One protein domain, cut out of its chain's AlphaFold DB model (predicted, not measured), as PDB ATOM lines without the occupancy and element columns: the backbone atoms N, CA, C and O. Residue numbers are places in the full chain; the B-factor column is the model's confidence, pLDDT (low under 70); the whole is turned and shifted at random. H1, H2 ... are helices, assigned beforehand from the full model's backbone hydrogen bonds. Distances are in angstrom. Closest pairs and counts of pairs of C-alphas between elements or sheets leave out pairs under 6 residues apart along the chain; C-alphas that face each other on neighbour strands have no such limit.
ATOM      1  N   LEU A   3     179.064 219.236 112.235       91.00
ATOM      2  CA  LEU A   3     179.343 218.723 113.577       91.00
ATOM      3  C   LEU A   3     178.322 219.219 114.605       91.00
ATOM      4  O   LEU A   3     177.805 218.430 115.385       91.00
ATOM      5  N   ILE A   4     177.985 220.514 114.563       92.19
ATOM      6  CA  ILE A   4     177.016 221.138 115.479       92.19
ATOM      7  C   ILE A   4     175.576 220.649 115.274       92.19
ATOM      8  O   ILE A   4     174.741 220.831 116.156       92.19
ATOM      9  N   LEU A   5     175.278 220.067 114.111       94.88
ATOM     10  CA  LEU A   5     173.971 219.508 113.773       94.88
ATOM     11  C   LEU A   5     173.906 218.004 114.075       94.88
ATOM     12  O   LEU A   5     172.817 217.479 114.288       94.88
ATOM     13  N   MET A   6     175.055 217.322 114.095       93.75
ATOM     14  CA  MET A   6     175.154 215.866 114.240       93.75
ATOM     15  C   MET A   6     175.509 215.415 115.659       93.75
ATOM     16  O   MET A   6     175.137 214.311 116.056       93.75
ATOM     17  N   TYR A   7     176.210 216.248 116.436       95.19
ATOM     18  CA  TYR A   7     176.748 215.857 117.736       95.19
ATOM     19  C   TYR A   7     176.369 216.833 118.860       95.19
ATOM     20  O   TYR A   7     176.381 218.051 118.670       95.19
ATOM     21  N   PRO A   8     176.094 216.325 120.078       95.75
ATOM     22  CA  PRO A   8     175.941 217.158 121.263       95.75
ATOM     23  C   PRO A   8     177.194 218.009 121.555       95.75
ATOM     24  O   PRO A   8     178.314 217.497 121.450       95.75
ATOM     25  N   PRO A   9     177.047 219.259 122.046       96.75
ATOM     26  CA  PRO A   9     178.179 220.165 122.278       96.75
ATOM     27  C   PRO A   9     179.280 219.617 123.195       96.75
ATOM     28  O   PRO A   9     180.456 219.907 122.988       96.75
ATOM     29  N   HIS A  10     178.929 218.802 124.196       96.31
ATOM     30  CA  HIS A  10     179.908 218.230 125.123       96.31
ATOM     31  C   HIS A  10     180.843 217.212 124.447       96.31
ATOM     32  O   HIS A  10     182.018 217.151 124.798       96.31
ATOM     33  N   LEU A  11     180.368 216.456 123.449       96.81
ATOM     34  CA  LEU A  11     181.214 215.519 122.695       96.81
ATOM     35  C   LEU A  11     182.182 216.264 121.777       96.81
ATOM     36  O   LEU A  11     183.340 215.876 121.656       96.81
ATOM     37  N   ILE A  12     181.726 217.374 121.192       97.38
ATOM     38  CA  ILE A  12     182.574 218.264 120.393       97.38
ATOM     39  C   ILE A  12     183.668 218.874 121.281       97.38
ATOM     40  O   ILE A  12     184.841 218.859 120.915       97.38
ATOM     41  N   ALA A  13     183.311 219.342 122.480       97.56
ATOM     42  CA  ALA A  13     184.279 219.859 123.445       97.56
ATOM     43  C   ALA A  13     185.312 218.797 123.863       97.56
ATOM     44  O   ALA A  13     186.505 219.099 123.929       97.56
ATOM     45  N   LEU A  14     184.876 217.553 124.092       97.12
ATOM     46  CA  LEU A  14     185.772 216.437 124.410       97.12
ATOM     47  C   LEU A  14     186.714 216.098 123.255       97.12
ATOM     48  O   LEU A  14     187.892 215.865 123.505       97.12
ATOM     49  N   ALA A  15     186.241 216.121 122.008       97.25
ATOM     50  CA  ALA A  15     187.090 215.916 120.837       97.25
ATOM     51  C   ALA A  15     188.160 217.013 120.711       97.25
ATOM     52  O   ALA A  15     189.342 216.716 120.539       97.25
ATOM     53  N   CYS A  16     187.781 218.283 120.893       97.44
ATOM     54  CA  CYS A  16     188.735 219.395 120.925       97.44
ATOM     55  C   CYS A  16     189.778 219.229 122.043       97.44
ATOM     56  O   CYS A  16     190.971 219.440 121.817       97.44
ATOM     57  N   LEU A  17     189.341 218.837 123.244       97.19
ATOM     58  CA  LEU A  17     190.237 218.589 124.372       97.19
ATOM     59  C   LEU A  17     191.171 217.405 124.099       97.19
ATOM     60  O   LEU A  17     192.363 217.507 124.373       97.19
ATOM     61  N   TYR A  18     190.657 216.321 123.517       96.19
ATOM     62  CA  TYR A  18     191.433 215.144 123.139       96.19
ATOM     63  C   TYR A  18     192.549 215.510 122.150       96.19
ATOM     64  O   TYR A  18     193.723 215.227 122.408       96.19
ATOM     65  N   ILE A  19     192.222 216.247 121.084       96.94
ATOM     66  CA  ILE A  19     193.217 216.768 120.134       96.94
ATOM     67  C   ILE A  19     194.267 217.617 120.861       96.94
ATOM     68  O   ILE A  19     195.465 217.437 120.642       96.94
ATOM     69  N   ALA A  20     193.847 218.513 121.760       97.31
ATOM     70  CA  ALA A  20     194.766 219.364 122.512       97.31
ATOM     71  C   ALA A  20     195.692 218.562 123.442       97.31
ATOM     72  O   ALA A  20     196.873 218.898 123.548       97.31
ATOM     73  N   THR A  21     195.193 217.506 124.094       96.06
ATOM     74  CA  THR A  21     196.019 216.631 124.941       96.06
ATOM     75  C   THR A  21     197.087 215.909 124.132       96.06
ATOM     76  O   THR A  21     198.246 215.917 124.534       96.06
ATOM     77  N   VAL A  22     196.731 215.399 122.949       94.62
ATOM     78  CA  VAL A  22     197.681 214.752 122.035       94.62
ATOM     79  C   VAL A  22     198.711 215.761 121.523       94.62
ATOM     80  O   VAL A  22     199.907 215.509 121.600       94.62
ATOM     81  N   TYR A  23     198.269 216.938 121.074       95.69
ATOM     82  CA  TYR A  23     199.151 217.991 120.556       95.69
ATOM     83  C   TYR A  23     200.141 218.530 121.602       95.69
ATOM     84  O   TYR A  23     201.229 218.985 121.262       95.69
ATOM     85  N   ARG A  24     199.758 218.512 122.883       96.44
ATOM     86  CA  ARG A  24     200.600 218.953 124.007       96.44
ATOM     87  C   ARG A  24     201.383 217.817 124.664       96.44
ATOM     88  O   ARG A  24     202.012 218.080 125.684       96.44
ATOM     89  N   GLU A  25     201.306 216.597 124.130       95.50
ATOM     90  CA  GLU A  25     201.914 215.395 124.721       95.50
ATOM     91  C   GLU A  25     201.522 215.204 126.199       95.50
ATOM     92  O   GLU A  25     202.299 214.736 127.031       95.50
ATOM     93  N   LYS A  26     200.297 215.607 126.551       95.38
ATOM     94  CA  LYS A  26     199.774 215.498 127.910       95.38
ATOM     95  C   LYS A  26     199.080 214.155 128.075       95.38
ATOM     96  O   LYS A  26     198.063 213.910 127.428       95.38
ATOM     97  N   ASP A  27     199.573 213.341 129.002       94.50
ATOM     98  CA  ASP A  27     198.866 212.134 129.412       94.50
ATOM     99  C   ASP A  27     197.567 212.505 130.144       94.50
ATOM    100  O   ASP A  27     197.565 213.196 131.168       94.50
ATOM    101  N   ALA A  28     196.449 212.092 129.556       92.81
ATOM    102  CA  ALA A  28     195.100 212.305 130.060       92.81
ATOM    103  C   ALA A  28     194.253 211.024 129.978       92.81
ATOM    104  O   ALA A  28     193.033 211.103 130.131       92.81
ATOM    105  N   ILE A  29     194.869 209.857 129.734       91.00
ATOM    106  CA  ILE A  29     194.150 208.598 129.471       91.00
ATOM    107  C   ILE A  29     193.224 208.253 130.641       91.00
ATOM    108  O   ILE A  29     192.025 208.080 130.436       91.00
ATOM    109  N   ALA A  30     193.754 208.274 131.868       93.94
ATOM    110  CA  ALA A  30     192.979 207.983 133.075       93.94
ATOM    111  C   ALA A  30     191.767 208.919 133.238       93.94
ATOM    112  O   ALA A  30     190.672 208.475 133.569       93.94
ATOM    113  N   TRP A  31     191.932 210.212 132.932       94.69
ATOM    114  CA  TRP A  31     190.835 211.176 133.014       94.69
ATOM    115  C   TRP A  31     189.739 210.882 131.980       94.69
ATOM    116  O   TRP A  31     188.558 210.976 132.302       94.69
ATOM    117  N   PHE A  32     190.105 210.488 130.755       93.12
ATOM    118  CA  PHE A  32     189.129 210.108 129.728       93.12
ATOM    119  C   PHE A  32     188.397 208.795 130.053       93.12
ATOM    120  O   PHE A  32     187.202 208.692 129.772       93.12
ATOM    121  N   GLU A  33     189.068 207.820 130.671       91.19
ATOM    122  CA  GLU A  33     188.450 206.551 131.089       91.19
ATOM    123  C   GLU A  33     187.354 206.753 132.152       91.19
ATOM    124  O   GLU A  33     186.317 206.084 132.121       91.19
ATOM    125  N   GLU A  34     187.528 207.723 133.053       95.19
ATOM    126  CA  GLU A  34     186.557 208.039 134.110       95.19
ATOM    127  C   GLU A  34     185.241 208.642 133.584       95.19
ATOM    128  O   GLU A  34     184.198 208.507 134.232       95.19
ATOM    129  N   LEU A  35     185.251 209.273 132.403       90.38
ATOM    130  CA  LEU A  35     184.098 210.004 131.858       90.38
ATOM    131  C   LEU A  35     182.944 209.105 131.397       90.38
ATOM    132  O   LEU A  35     181.835 209.604 131.207       90.38
ATOM    133  N   ARG A  36     183.180 207.795 131.213       91.38
ATOM    134  CA  ARG A  36     182.184 206.821 130.709       91.38
ATOM    135  C   ARG A  36     181.498 207.267 129.406       91.38
ATOM    136  O   ARG A  36     180.308 207.023 129.204       91.38
ATOM    137  N   VAL A  37     182.247 207.927 128.527       92.31
ATOM    138  CA  VAL A  37     181.793 208.361 127.197       92.31
ATOM    139  C   VAL A  37     182.297 207.377 126.142       92.31
ATOM    140  O   VAL A  37     183.378 206.809 126.282       92.31
ATOM    141  N   ASP A  38     181.530 207.184 125.067       94.94
ATOM    142  CA  ASP A  38     181.994 206.406 123.919       94.94
ATOM    143  C   ASP A  38     183.136 207.133 123.187       94.94
ATOM    144  O   ASP A  38     182.932 208.097 122.439       94.94
ATOM    145  N   MET A  39     184.357 206.637 123.387       94.00
ATOM    146  CA  MET A  39     185.562 207.190 122.770       94.00
ATOM    147  C   MET A  39     185.601 207.000 121.249       94.00
ATOM    148  O   MET A  39     186.321 207.744 120.582       94.00
ATOM    149  N   ASN A  40     184.812 206.088 120.664       95.75
ATOM    150  CA  ASN A  40     184.700 206.001 119.204       95.75
ATOM    151  C   ASN A  40     184.030 207.248 118.628       95.75
ATOM    152  O   ASN A  40     184.482 207.769 117.609       95.75
ATOM    153  N   VAL A  41     183.004 207.777 119.301       95.75
ATOM    154  CA  VAL A  41     182.336 209.015 118.875       95.75
ATOM    155  C   VAL A  41     183.294 210.201 118.996       95.75
ATOM    156  O   VAL A  41     183.446 210.966 118.045       95.75
ATOM    157  N   VAL A  42     184.008 210.313 120.121       96.12
ATOM    158  CA  VAL A  42     185.019 211.366 120.335       96.12
ATOM    159  C   VAL A  42     186.122 211.299 119.275       96.12
ATOM    160  O   VAL A  42     186.504 212.327 118.710       96.12
ATOM    161  N   LYS A  43     186.607 210.094 118.953       94.75
ATOM    162  CA  LYS A  43     187.593 209.870 117.890       94.75
ATOM    163  C   LYS A  43     187.060 210.293 116.521       94.75
ATOM    164  O   LYS A  43     187.783 210.972 115.798       94.75
ATOM    165  N   ASN A  44     185.831 209.927 116.163       96.12
ATOM    166  CA  ASN A  44     185.245 210.278 114.865       96.12
ATOM    167  C   ASN A  44     185.125 211.797 114.693       96.12
ATOM    168  O   ASN A  44     185.596 212.336 113.696       96.12
ATOM    169  N   ILE A  45     184.608 212.493 115.713       97.06
ATOM    170  CA  ILE A  45     184.547 213.961 115.722       97.06
ATOM    171  C   ILE A  45     185.958 214.554 115.599       97.06
ATOM    172  O   ILE A  45     186.174 215.497 114.841       97.06
ATOM    173  N   SER A  46     186.938 213.985 116.310       96.81
ATOM    174  CA  SER A  46     188.327 214.451 116.248       96.81
ATOM    175  C   SER A  46     188.912 214.317 114.841       96.81
ATOM    176  O   SER A  46     189.585 215.229 114.366       96.81
ATOM    177  N   MET A  47     188.633 213.206 114.154       95.75
ATOM    178  CA  MET A  47     189.065 212.989 112.773       95.75
ATOM    179  C   MET A  47     188.428 213.992 111.809       95.75
ATOM    180  O   MET A  47     189.140 214.523 110.966       95.75
ATOM    181  N   GLU A  48     187.135 214.304 111.952       95.50
ATOM    182  CA  GLU A  48     186.475 215.342 111.143       95.50
ATOM    183  C   GLU A  48     187.098 216.735 111.365       95.50
ATOM    184  O   GLU A  48     187.301 217.490 110.413       95.50
ATOM    185  N   ILE A  49     187.451 217.077 112.611       95.38
ATOM    186  CA  ILE A  49     188.138 218.340 112.934       95.38
ATOM    187  C   ILE A  49     189.540 218.379 112.307       95.38
ATOM    188  O   ILE A  49     189.942 219.406 111.759       95.38
ATOM    189  N   LEU A  50     190.298 217.283 112.374       94.75
ATOM    190  CA  LEU A  50     191.634 217.206 111.772       94.75
ATOM    191  C   LEU A  50     191.573 217.270 110.239       94.75
ATOM    192  O   LEU A  50     192.353 218.001 109.630       94.75
ATOM    193  N   ASP A  51     190.611 216.580 109.627       93.75
ATOM    194  CA  ASP A  51     190.357 216.642 108.185       93.75
ATOM    195  C   ASP A  51     190.001 218.069 107.736       93.75
ATOM    196  O   ASP A  51     190.466 218.532 106.693       93.75
ATOM    197  N   PHE A  52     189.267 218.829 108.557       92.00
ATOM    198  CA  PHE A  52     189.043 220.253 108.303       92.00
ATOM    199  C   PHE A  52     190.354 221.050 108.249       92.00
ATOM    200  O   PHE A  52     190.523 221.853 107.333       92.00
ATOM    201  N   TYR A  53     191.291 220.834 109.178       90.56
ATOM    202  CA  TYR A  53     192.579 221.537 109.154       90.56
ATOM    203  C   TYR A  53     193.420 221.182 107.922       90.56
ATOM    204  O   TYR A  53     194.023 222.078 107.324       90.56
ATOM    205  N   GLU A  54     193.431 219.917 107.500       89.12
ATOM    206  CA  GLU A  54     194.140 219.488 106.287       89.12
ATOM    207  C   GLU A  54     193.502 220.073 105.021       89.12
ATOM    208  O   GLU A  54     194.183 220.686 104.194       89.12
ATOM    209  N   ASN A  55     192.178 219.980 104.892       86.75
ATOM    210  CA  ASN A  55     191.460 220.489 103.726       86.75
ATOM    211  C   ASN A  55     191.468 222.017 103.648       86.75
ATOM    212  O   ASN A  55     191.568 222.572 102.551       86.75
ATOM    213  N   HIS A  56     191.419 222.719 104.784       83.38
ATOM    214  CA  HIS A  56     191.493 224.179 104.811       83.38
ATOM    215  C   HIS A  56     192.810 224.683 104.211       83.38
ATOM    216  O   HIS A  56     192.811 225.707 103.524       83.38
ATOM    217  N   ARG A  57     193.928 223.964 104.379       78.56
ATOM    218  CA  ARG A  57     195.207 224.348 103.749       78.56
ATOM    219  C   ARG A  57     195.135 224.385 102.221       78.56
ATOM    220  O   ARG A  57     195.936 225.074 101.595       78.56
ATOM    221  N   LEU A  58     194.191 223.663 101.620       80.56
ATOM    222  CA  LEU A  58     193.991 223.592 100.172       80.56
ATOM    223  C   LEU A  58     193.019 224.661  99.647       80.56
ATOM    224  O   LEU A  58     192.872 224.802  98.427       80.56
ATOM    225  N   ILE A  59     192.328 225.386 100.530       84.25
ATOM    226  CA  ILE A  59     191.399 226.457 100.164       84.25
ATOM    227  C   ILE A  59     192.197 227.758 100.053       84.25
ATOM    228  O   ILE A  59     192.515 228.397 101.050       84.25
ATOM    229  N   THR A  60     192.532 228.138  98.821       87.38
ATOM    230  CA  THR A  60     193.188 229.412  98.506       87.38
ATOM    231  C   THR A  60     192.165 230.475  98.113       87.38
ATOM    232  O   THR A  60     191.087 230.149  97.604       87.38
ATOM    233  N   ASP A  61     192.525 231.753  98.262       87.50
ATOM    234  CA  ASP A  61     191.684 232.885  97.835       87.50
ATOM    235  C   ASP A  61     191.302 232.802  96.351       87.50
ATOM    236  O   ASP A  61     190.186 233.135  95.958       87.50
ATOM    237  N   GLU A  62     192.200 232.285  95.510       89.38
ATOM    238  CA  GLU A  62     191.931 232.065  94.089       89.38
ATOM    239  C   GLU A  62     190.789 231.061  93.870       89.38
ATOM    240  O   GLU A  62     189.872 231.318  93.089       89.38
ATOM    241  N   ARG A  63     190.779 229.945  94.611       87.44
ATOM    242  CA  ARG A  63     189.690 228.955  94.539       87.44
ATOM    243  C   ARG A  63     188.372 229.534  95.043       87.44
ATOM    244  O   ARG A  63     187.327 229.222  94.470       87.44
ATOM    245  N   ILE A  64     188.424 230.382  96.071       90.00
ATOM    246  CA  ILE A  64     187.258 231.102  96.593       90.00
ATOM    247  C   ILE A  64     186.693 232.038  95.514       90.00
ATOM    248  O   ILE A  64     185.505 231.963  95.200       90.00
ATOM    249  N   ASN A  65     187.538 232.844  94.869       90.44
ATOM    250  CA  ASN A  65     187.129 233.759  93.798       90.44
ATOM    251  C   ASN A  65     186.537 233.020  92.589       90.44
ATOM    252  O   ASN A  65     185.499 233.420  92.062       90.44
ATOM    253  N   VAL A  66     187.145 231.905  92.169       90.88
ATOM    254  CA  VAL A  66     186.595 231.055  91.098       90.88
ATOM    255  C   VAL A  66     185.219 230.502  91.481       90.88
ATOM    256  O   VAL A  66     184.317 230.478  90.641       90.88
ATOM    257  N   ALA A  67     185.027 230.076  92.734       90.06
ATOM    258  CA  ALA A  67     183.730 229.609  93.218       90.06
ATOM    259  C   ALA A  67     182.673 230.730  93.207       90.06
ATOM    260  O   ALA A  67     181.567 230.504  92.715       90.06
ATOM    261  N   PHE A  68     183.020 231.941  93.660       90.44
ATOM    262  CA  PHE A  68     182.130 233.108  93.600       90.44
ATOM    263  C   PHE A  68     181.761 233.494  92.165       90.44
ATOM    264  O   PHE A  68     180.590 233.747  91.886       90.44
ATOM    265  N   ASN A  69     182.718 233.462  91.236       91.00
ATOM    266  CA  ASN A  69     182.454 233.741  89.824       91.00
ATOM    267  C   ASN A  69     181.481 232.722  89.215       91.00
ATOM    268  O   ASN A  69     180.554 233.105  88.505       91.00
ATOM    269  N   LYS A  70     181.619 231.430  89.540       89.81
ATOM    270  CA  LYS A  70     180.643 230.402  89.128       89.81
ATOM    271  C   LYS A  70     179.252 230.632  89.722       89.81
ATOM    272  O   LYS A  70     178.265 230.251  89.107       89.81
ATOM    273  N   LEU A  71     179.173 231.233  90.908       88.38
ATOM    274  CA  LEU A  71     177.913 231.571  91.571       88.38
ATOM    275  C   LEU A  71     177.219 232.774  90.917       88.38
ATOM    276  O   LEU A  71     175.994 232.784  90.817       88.38
ATOM    277  N   ALA A  72     178.004 233.761  90.474       79.88
ATOM    278  CA  ALA A  72     177.525 234.941  89.757       79.88
ATOM    279  C   ALA A  72     176.998 234.596  88.353       79.88
ATOM    280  O   ALA A  72     176.047 235.215  87.888       79.88
ATOM    281  N   PHE A  73     177.560 233.568  87.709       64.25
ATOM    282  CA  PHE A  73     177.015 232.970  86.489       64.25
ATOM    283  C   PHE A  73     175.907 231.952  86.817       64.25
ATOM    284  O   PHE A  73     176.043 230.750  86.587       64.25
TER     285      PHE A  73
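This is residues 3 to 73 of the 75 residues of an uncharacterized protein of Cephalotus follicularis (UniProt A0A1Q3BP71). Two longer helices, H2 and H4, cross nearly at right angles in a small body, with the short H1 and H3 at its edges; from this body the last part of H4 and the whole of H5 stick out as a long free arm, residues 51 to 73. The printed part has 71 residues with five named helices, H1 to H5 in chain order, and no named strand; its class is all helix. It is only just extended, close to loose, with a radius of gyration of the C-alphas of 16.8 A, and spans 54 by 27 by 14 A, the arm making much of the length.

Find C-alpha 3 at (179.343, 218.723, 113.577), where H1, residues 3 to 6, begins. Next comes H2, residues 9 to 23, 21.2 A long, then H3, residues 29 to 34. Look for C-alpha 39 at (185.562, 207.190, 122.770); from there H4 runs 25.4 A to residue 56. H5, residues 61 to 72, runs 16.4 A to C-alpha 72 at (177.525, 234.941, 89.757).

H1 is close to H2 but not clearly touching; their closest C-alphas, Leu 3 and Ile 12, are 7.6 A apart. H2 touches H4, which meets it with residues 41 to 46 alone; the closest C-alphas, Ala 15 and Ser 46, are 5.0 A apart. Their lines are only just about perpendicular, at 70.5 degrees. H3 and H4 are only just apart, closest 8.3 A. H5 touches no helix. In H2, H3, H4 and H5 every O i to N i+4 pair is within hydrogen-bond range; H1 is too short for one.

The farthest C-alphas, Ala 30 and Phe 73, are 55.2 A apart. The printed part has no cut, and the four links are tight. Look at residue 73 for the one pLDDT under 70; the mean of the printed part is 92.4.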